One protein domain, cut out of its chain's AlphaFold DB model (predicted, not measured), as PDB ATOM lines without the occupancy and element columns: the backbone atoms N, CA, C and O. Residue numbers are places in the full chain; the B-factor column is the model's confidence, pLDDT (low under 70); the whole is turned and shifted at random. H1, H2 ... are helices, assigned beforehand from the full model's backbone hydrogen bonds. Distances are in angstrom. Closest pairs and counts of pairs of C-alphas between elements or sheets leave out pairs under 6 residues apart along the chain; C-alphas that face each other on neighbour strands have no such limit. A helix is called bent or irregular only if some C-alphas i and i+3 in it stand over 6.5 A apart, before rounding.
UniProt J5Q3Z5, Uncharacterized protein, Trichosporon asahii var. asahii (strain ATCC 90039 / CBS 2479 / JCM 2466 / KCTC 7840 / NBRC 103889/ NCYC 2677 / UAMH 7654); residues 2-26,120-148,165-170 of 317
ATOM      1  N   GLU A   2      58.526   2.716 147.842       54.84
ATOM      2  CA  GLU A   2      59.388   1.698 147.223       54.84
ATOM      3  C   GLU A   2      60.087   2.337 146.000       54.84
ATOM      4  O   GLU A   2      60.501   1.656 145.075       54.84
ATOM      5  N   GLU A   3      60.167   3.677 145.994       60.09
ATOM      6  CA  GLU A   3      60.513   4.520 144.838       60.09
ATOM      7  C   GLU A   3      62.012   4.515 144.491       60.09
ATOM      8  O   GLU A   3      62.380   5.022 143.442       60.09
ATOM      9  N   ASP A   4      62.856   3.884 145.315       73.94
ATOM     10  CA  ASP A   4      64.301   3.737 145.064       73.94
ATOM     11  C   ASP A   4      64.691   2.318 144.601       73.94
ATOM     12  O   ASP A   4      65.854   1.925 144.719       73.94
ATOM     13  N   ALA A   5      63.732   1.480 144.203       80.50
ATOM     14  CA  ALA A   5      64.060   0.158 143.677       80.50
ATOM     15  C   ALA A   5      64.580   0.289 142.240       80.50
ATOM     16  O   ALA A   5      63.931   0.932 141.416       80.50
ATOM     17  N   ASP A   6      65.720  -0.341 141.941       87.62
ATOM     18  CA  ASP A   6      66.254  -0.382 140.579       87.62
ATOM     19  C   ASP A   6      65.204  -0.902 139.587       87.62
ATOM     20  O   ASP A   6      64.537  -1.906 139.881       87.62
ATOM     21  N   PRO A   7      65.056  -0.261 138.413       88.94
ATOM     22  CA  PRO A   7      64.064  -0.655 137.417       88.94
ATOM     23  C   PRO A   7      64.264  -2.111 136.977       88.94
ATOM     24  O   PRO A   7      63.303  -2.876 136.967       88.94
ATOM     25  N   GLU A   8      65.514  -2.536 136.770       88.44
ATOM     26  CA  GLU A   8      65.853  -3.922 136.416       88.44
ATOM     27  C   GLU A   8      65.419  -4.927 137.488       88.44
ATOM     28  O   GLU A   8      64.956  -6.028 137.193       88.44
ATOM     29  N   PHE A   9      65.510  -4.557 138.769       92.44
ATOM     30  CA  PHE A   9      65.039  -5.431 139.837       92.44
ATOM     31  C   PHE A   9      63.517  -5.594 139.790       92.44
ATOM     32  O   PHE A   9      63.010  -6.675 140.097       92.44
ATOM     33  N   LEU A  10      62.778  -4.547 139.412       92.81
ATOM     34  CA  LEU A  10      61.320  -4.584 139.288       92.81
ATOM     35  C   LEU A  10      60.842  -5.409 138.087       92.81
ATOM     36  O   LEU A  10      59.747  -5.973 138.165       92.81
ATOM     37  N   GLU A  11      61.654  -5.522 137.037       92.00
ATOM     38  CA  GLU A  11      61.382  -6.351 135.854       92.00
ATOM     39  C   GLU A  11      61.434  -7.855 136.158       92.00
ATOM     40  O   GLU A  11      60.759  -8.658 135.509       92.00
ATOM     41  N   LEU A  12      62.166  -8.257 137.203       91.31
ATOM     42  CA  LEU A  12      62.222  -9.649 137.632       91.31
ATOM     43  C   LEU A  12      60.870 -10.163 138.150       91.31
ATOM     44  O   LEU A  12      60.112  -9.486 138.860       91.31
ATOM     45  N   SER A  13      60.628 -11.460 137.935       94.94
ATOM     46  CA  SER A  13      59.473 -12.140 138.526       94.94
ATOM     47  C   SER A  13      59.472 -12.002 140.057       94.94
ATOM     48  O   SER A  13      60.519 -12.028 140.712       94.94
ATOM     49  N   GLU A  14      58.286 -11.926 140.670       95.31
ATOM     50  CA  GLU A  14      58.151 -11.853 142.138       95.31
ATOM     51  C   GLU A  14      58.898 -12.994 142.848       95.31
ATOM     52  O   GLU A  14      59.452 -12.824 143.935       95.31
ATOM     53  N   ARG A  15      58.972 -14.167 142.204       95.44
ATOM     54  CA  ARG A  15      59.700 -15.327 142.720       95.44
ATOM     55  C   ARG A  15      61.209 -15.087 142.775       95.44
ATOM     56  O   ARG A  15      61.822 -15.498 143.763       95.44
ATOM     57  N   GLN A  16      61.790 -14.467 141.746       95.06
ATOM     58  CA  GLN A  16      63.213 -14.111 141.695       95.06
ATOM     59  C   GLN A  16      63.531 -13.018 142.714       95.06
ATOM     60  O   GLN A  16      64.402 -13.231 143.556       95.06
ATOM     61  N   ARG A  17      62.751 -11.930 142.746       95.56
ATOM     62  CA  ARG A  17      62.888 -10.864 143.757       95.56
ATOM     63  C   ARG A  17      62.861 -11.424 145.181       95.56
ATOM     64  O   ARG A  17      63.782 -11.212 145.968       95.56
ATOM     65  N   ALA A  18      61.873 -12.270 145.483       96.12
ATOM     66  CA  ALA A  18      61.771 -12.931 146.782       96.12
ATOM     67  C   ALA A  18      62.910 -13.930 147.055       96.12
ATOM     68  O   ALA A  18      63.183 -14.247 148.215       96.12
ATOM     69  N   ALA A  19      63.539 -14.513 146.031       96.19
ATOM     70  CA  ALA A  19      64.706 -15.379 146.201       96.19
ATOM     71  C   ALA A  19      65.960 -14.559 146.541       96.19
ATOM     72  O   ALA A  19      66.648 -14.908 147.503       96.19
ATOM     73  N   ILE A  20      66.190 -13.452 145.828       95.69
ATOM     74  CA  ILE A  20      67.283 -12.495 146.061       95.69
ATOM     75  C   ILE A  20      67.214 -11.960 147.496       95.69
ATOM     76  O   ILE A  20      68.192 -12.063 148.244       95.69
ATOM     77  N   ASP A  21      66.036 -11.511 147.932       95.44
ATOM     78  CA  ASP A  21      65.826 -11.005 149.292       95.44
ATOM     79  C   ASP A  21      66.025 -12.087 150.358       95.44
ATOM     80  O   ASP A  21      66.608 -11.847 151.419       95.44
ATOM     81  N   ARG A  22      65.568 -13.321 150.101       95.69
ATOM     82  CA  ARG A  22      65.786 -14.448 151.024       95.69
ATOM     83  C   ARG A  22      67.265 -14.812 151.141       95.69
ATOM     84  O   ARG A  22      67.700 -15.170 152.240       95.69
ATOM     85  N   ALA A  23      68.023 -14.733 150.048       95.56
ATOM     86  CA  ALA A  23      69.466 -14.953 150.057       95.56
ATOM     87  C   ALA A  23      70.176 -13.861 150.869       95.56
ATOM     88  O   ALA A  23      70.925 -14.189 151.792       95.56
ATOM     89  N   PHE A  24      69.849 -12.587 150.645       95.12
ATOM     90  CA  PHE A  24      70.403 -11.473 151.419       95.12
ATOM     91  C   PHE A  24      70.150 -11.620 152.925       95.12
ATOM     92  O   PHE A  24      71.076 -11.626 153.741       95.12
ATOM     93  N   ASN A  25      68.892 -11.869 153.300       94.12
ATOM     94  CA  ASN A  25      68.493 -12.070 154.693       94.12
ATOM     95  C   ASN A  25      69.194 -13.275 155.339       94.12
ATOM     96  O   ASN A  25      69.485 -13.275 156.537       94.12
ATOM     97  N   ARG A  26      69.515 -14.320 154.564       93.12
ATOM     98  CA  ARG A  26      70.337 -15.439 155.045       93.12
ATOM     99  C   ARG A  26      71.772 -14.992 155.342       93.12
ATOM    100  O   ARG A  26      72.348 -15.483 156.313       93.12
ATOM    101  N   VAL A 120      75.631  -6.811 154.216       91.06
ATOM    102  CA  VAL A 120      76.223  -8.154 154.157       91.06
ATOM    103  C   VAL A 120      77.734  -8.026 153.954       91.06
ATOM    104  O   VAL A 120      78.157  -7.398 152.989       91.06
ATOM    105  N   PRO A 121      78.579  -8.636 154.805       91.75
ATOM    106  CA  PRO A 121      80.028  -8.570 154.627       91.75
ATOM    107  C   PRO A 121      80.456  -9.255 153.323       91.75
ATOM    108  O   PRO A 121      79.984 -10.361 153.032       91.75
ATOM    109  N   ILE A 122      81.401  -8.650 152.590       91.69
ATOM    110  CA  ILE A 122      81.856  -9.114 151.264       91.69
ATOM    111  C   ILE A 122      82.240 -10.604 151.247       91.69
ATOM    112  O   ILE A 122      81.906 -11.331 150.319       91.69
ATOM    113  N   GLY A 123      82.830 -11.125 152.330       91.94
ATOM    114  CA  GLY A 123      83.220 -12.539 152.431       91.94
ATOM    115  C   GLY A 123      82.057 -13.543 152.409       91.94
ATOM    116  O   GLY A 123      82.288 -14.740 152.255       91.94
ATOM    117  N   ARG A 124      80.801 -13.096 152.570       93.81
ATOM    118  CA  ARG A 124      79.608 -13.955 152.442       93.81
ATOM    119  C   ARG A 124      78.981 -13.935 151.057       93.81
ATOM    120  O   ARG A 124      78.240 -14.866 150.752       93.81
ATOM    121  N   VAL A 125      79.291 -12.930 150.243       95.12
ATOM    122  CA  VAL A 125      78.739 -12.745 148.893       95.12
ATOM    123  C   VAL A 125      78.886 -14.013 148.035       95.12
ATOM    124  O   VAL A 125      77.855 -14.474 147.543       95.12
ATOM    125  N   PRO A 126      80.056 -14.690 147.957       96.19
ATOM    126  CA  PRO A 126      80.191 -15.895 147.130       96.19
ATOM    127  C   PRO A 126      79.215 -17.016 147.515       96.19
ATOM    128  O   PRO A 126      78.604 -17.654 146.662       96.19
ATOM    129  N   ALA A 127      79.010 -17.238 148.819       96.06
ATOM    130  CA  ALA A 127      78.102 -18.276 149.304       96.06
ATOM    131  C   ALA A 127      76.625 -17.940 149.037       96.06
ATOM    132  O   ALA A 127      75.801 -18.846 148.882       96.06
ATOM    133  N   LEU A 128      76.277 -16.650 149.011       95.75
ATOM    134  CA  LEU A 128      74.928 -16.197 148.686       95.75
ATOM    135  C   LEU A 128      74.645 -16.317 147.187       95.75
ATOM    136  O   LEU A 128      73.594 -16.854 146.838       95.75
ATOM    137  N   LEU A 129      75.593 -15.921 146.333       96.00
ATOM    138  CA  LEU A 129      75.503 -16.080 144.876       96.00
ATOM    139  C   LEU A 129      75.356 -17.555 144.490       96.00
ATOM    140  O   LEU A 129      74.404 -17.923 143.803       96.00
ATOM    141  N   ALA A 130      76.179 -18.431 145.076       95.56
ATOM    142  CA  ALA A 130      76.064 -19.877 144.880       95.56
ATOM    143  C   ALA A 130      74.688 -20.428 145.301       95.56
ATOM    144  O   ALA A 130      74.186 -21.381 144.710       95.56
ATOM    145  N   SER A 131      74.041 -19.833 146.313       95.56
ATOM    146  CA  SER A 131      72.697 -20.247 146.739       95.56
ATOM    147  C   SER A 131      71.580 -19.802 145.791       95.56
ATOM    148  O   SER A 131      70.506 -20.406 145.807       95.56
ATOM    149  N   LEU A 132      71.839 -18.771 144.986       95.00
ATOM    150  CA  LEU A 132      70.975 -18.312 143.901       95.00
ATOM    151  C   LEU A 132      71.277 -19.020 142.571       95.00
ATOM    152  O   LEU A 132      70.492 -18.890 141.641       95.00
ATOM    153  N   GLY A 133      72.372 -19.785 142.494       94.69
ATOM    154  CA  GLY A 133      72.846 -20.390 141.249       94.69
ATOM    155  C   GLY A 133      73.504 -19.385 140.303       94.69
ATOM    156  O   GLY A 133      73.588 -19.660 139.113       94.69
ATOM    157  N   LEU A 134      73.939 -18.232 140.821       94.31
ATOM    158  CA  LEU A 134      74.635 -17.201 140.056       94.31
ATOM    159  C   LEU A 134      76.154 -17.436 140.059       94.31
ATOM    160  O   LEU A 134      76.675 -17.994 141.036       94.31
ATOM    161  N   PRO A 135      76.867 -16.991 139.006       91.62
ATOM    162  CA  PRO A 135      78.323 -17.026 138.966       91.62
ATOM    163  C   PRO A 135      78.923 -16.232 140.131       91.62
ATOM    164  O   PRO A 135      78.407 -15.194 140.546       91.62
ATOM    165  N   SER A 136      80.019 -16.748 140.687       94.56
ATOM    166  CA  SER A 136      80.749 -16.130 141.799       94.56
ATOM    167  C   SER A 136      82.193 -15.816 141.405       94.56
ATOM    168  O   SER A 136      83.112 -16.049 142.193       94.56
ATOM    169  N   ASP A 137      82.379 -15.369 140.167       95.31
ATOM    170  CA  ASP A 137      83.684 -15.076 139.579       95.31
ATOM    171  C   ASP A 137      84.285 -13.780 140.139       95.31
ATOM    172  O   ASP A 137      83.596 -12.957 140.750       95.31
ATOM    173  N   GLU A 138      85.590 -13.589 139.938       95.31
ATOM    174  CA  GLU A 138      86.326 -12.447 140.497       95.31
ATOM    175  C   GLU A 138      85.801 -11.100 139.979       95.31
ATOM    176  O   GLU A 138      85.778 -10.129 140.737       95.31
ATOM    177  N   ASP A 139      85.306 -11.048 138.741       94.12
ATOM    178  CA  ASP A 139      84.737  -9.836 138.142       94.12
ATOM    179  C   ASP A 139      83.436  -9.428 138.843       94.12
ATOM    180  O   ASP A 139      83.291  -8.288 139.288       94.12
ATOM    181  N   VAL A 140      82.532 -10.386 139.073       94.19
ATOM    182  CA  VAL A 140      81.292 -10.164 139.834       94.19
ATOM    183  C   VAL A 140      81.618  -9.705 141.258       94.19
ATOM    184  O   VAL A 140      81.050  -8.735 141.763       94.19
ATOM    185  N   LEU A 141      82.580 -10.358 141.913       94.25
ATOM    186  CA  LEU A 141      83.030  -9.969 143.252       94.25
ATOM    187  C   LEU A 141      83.730  -8.602 143.273       94.25
ATOM    188  O   LEU A 141      83.742  -7.948 144.319       94.25
ATOM    189  N   SER A 142      84.317  -8.174 142.157       92.75
ATOM    190  CA  SER A 142      84.916  -6.847 142.000       92.75
ATOM    191  C   SER A 142      83.846  -5.769 141.874       92.75
ATOM    192  O   SER A 142      83.974  -4.742 142.536       92.75
ATOM    193  N   VAL A 143      82.748  -6.028 141.152       93.56
ATOM    194  CA  VAL A 143      81.571  -5.139 141.129       93.56
ATOM    195  C   VAL A 143      80.998  -4.988 142.536       93.56
ATOM    196  O   VAL A 143      80.826  -3.870 143.005       93.56
ATOM    197  N   PHE A 144      80.828  -6.084 143.282       93.31
ATOM    198  CA  PHE A 144      80.387  -6.006 144.680       93.31
ATOM    199  C   PHE A 144      81.348  -5.226 145.583       93.31
ATOM    200  O   PHE A 144      80.897  -4.526 146.489       93.31
ATOM    201  N   ARG A 145      82.664  -5.335 145.363       91.94
ATOM    202  CA  ARG A 145      83.662  -4.529 146.082       91.94
ATOM    203  C   ARG A 145      83.560  -3.055 145.712       91.94
ATOM    204  O   ARG A 145      83.636  -2.229 146.611       91.94
ATOM    205  N   ALA A 146      83.362  -2.736 144.436       89.81
ATOM    206  CA  ALA A 146      83.186  -1.369 143.960       89.81
ATOM    207  C   ALA A 146      81.897  -0.742 144.515       89.81
ATOM    208  O   ALA A 146      81.948   0.361 145.050       89.81
ATOM    209  N   SER A 147      80.776  -1.469 144.492       88.75
ATOM    210  CA  SER A 147      79.511  -1.031 145.095       88.75
ATOM    211  C   SER A 147      79.617  -0.879 146.613       88.75
ATOM    212  O   SER A 147      79.068   0.058 147.170       88.75
ATOM    213  N   ALA A 148      80.366  -1.758 147.291       87.00
ATOM    214  CA  ALA A 148      80.612  -1.639 148.729       87.00
ATOM    215  C   ALA A 148      81.607  -0.523 149.099       87.00
ATOM    216  O   ALA A 148      81.621  -0.095 150.250       87.00
ATOM    217  N   LYS A 165      70.345  -2.673 148.554       92.12
ATOM    218  CA  LYS A 165      70.124  -2.010 147.262       92.12
ATOM    219  C   LYS A 165      71.132  -2.513 146.226       92.12
ATOM    220  O   LYS A 165      70.719  -3.114 145.240       92.12
ATOM    221  N   ASP A 166      72.426  -2.427 146.533       92.69
ATOM    222  CA  ASP A 166      73.494  -2.909 145.640       92.69
ATOM    223  C   ASP A 166      73.386  -4.415 145.377       92.69
ATOM    224  O   ASP A 166      73.608  -4.891 144.267       92.69
ATOM    225  N   TRP A 167      73.002  -5.191 146.397       94.69
ATOM    226  CA  TRP A 167      72.767  -6.622 146.245       94.69
ATOM    227  C   TRP A 167      71.651  -6.935 145.249       94.69
ATOM    228  O   TRP A 167      71.808  -7.835 144.421       94.69
ATOM    229  N   ARG A 168      70.529  -6.212 145.330       94.62
ATOM    230  CA  ARG A 168      69.408  -6.362 144.399       94.62
ATOM    231  C   ARG A 168      69.803  -5.956 142.986       94.62
ATOM    232  O   ARG A 168      69.521  -6.732 142.080       94.62
ATOM    233  N   ALA A 169      70.489  -4.823 142.834       93.31
ATOM    234  CA  ALA A 169      70.956  -4.304 141.550       93.31
ATOM    235  C   ALA A 169      71.839  -5.326 140.818       93.31
ATOM    236  O   ALA A 169      71.506  -5.788 139.732       93.31
ATOM    237  N   VAL A 170      72.915  -5.783 141.471       93.62
ATOM    238  CA  VAL A 170      73.872  -6.714 140.854       93.62
ATOM    239  C   VAL A 170      73.235  -8.080 140.582       93.62
ATOM    240  O   VAL A 170      73.475  -8.677 139.536       93.62
TER     241      VAL A 170
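This is residues 2 to 26, 120 to 148 and 165 to 170 of the 317 residues of an uncharacterized protein of Trichosporon asahii var. asahii (strain ATCC 90039 / CBS 2479 / JCM 2466 / KCTC 7840 / NBRC 103889/ NCYC 2677 / UAMH 7654) (UniProt J5Q3Z5). Four helices, H1, H2, H3 and H4, follow one another round a loose horseshoe, and the short helix H5 sits in its opening between H1 and H4, close to the middle of the whole. H2 makes much of the base of the horseshoe, with H1 beyond one of its ends and H3 and H4 rising at the other. The printed part has 60 residues with five named helices, in the order H1 to H5 along the chain, and no named strand; the class is all helix. The whole is compact, with a radius of gyration of the C-alphas of 11.4 A and spans of 29 by 21 by 17 A.

Start at Glu 2 and go on to C-alpha 7 at (64.064, -0.655, 137.417), where H1 begins; it holds residues 7 to 11. After it comes H2, residues 14 to 26, the longest helix by residues, 18.1 A from first to last C-alpha. Past the first cut find H3, residues 122 to 132, which begins at C-alpha 122 at (81.856, -9.114, 151.264) and measures 16.0 A. H3 is irregular, but only just: C-alphas 123 and 126 are 7.0 A apart. H4, residues 138 to 148, measures 14.7 A. Past the second cut H5, residues 165 to 170, measures 8.8 A and ends at C-alpha 170 at (73.872, -6.714, 140.854).

Begin with H5, the hub, which touches three other helices. It only just touches H1, with 3 pairs of C-alphas within 8 A, the closest being those of Phe 9 and Ala 169 at 6.3 A. H5 touches H2 at a steep tilt of 63 degrees, opposite ways; the closest C-alphas are those of Ile 20 and Arg 168, 6.7 A apart. It touches H4 at a shallow tilt of 22 degrees, opposite ways, closest at the C-alphas of Ser 147 and Asp 166, 6.3 A apart. Look next at Ala 23 and Leu 128, whose C-alphas, 5.8 A apart, are the closest of H2 and H3; these helices touch and run opposite ways at a tilt of 38 degrees, only just steep. H3 and H4 touch at a steep tilt of 59 degrees, opposite ways, closest at the C-alphas of Ile 122 and Arg 145, 7.2 A apart. H1 and H2 are close but not clearly touching, and H3 and H5 are apart. In H1, H2, H4 and H5 every O i to N i+4 pair is within hydrogen-bond range; in H3 it is 5 of 7.

The two C-alphas farthest apart, those of Glu 3 and Glu 138, are 31.2 A from each other. Residues 27 to 119 are not printed, and C-alphas 26 and 120 are 9.4 A apart across that cut; residues 149 to 164 are not printed either, with 10.6 A between C-alphas 148 and 165. The links H1 to H2 and H3 to H4 are tight. The mean pLDDT of the printed part is 91.8, and residues 2 to 3 are under 70.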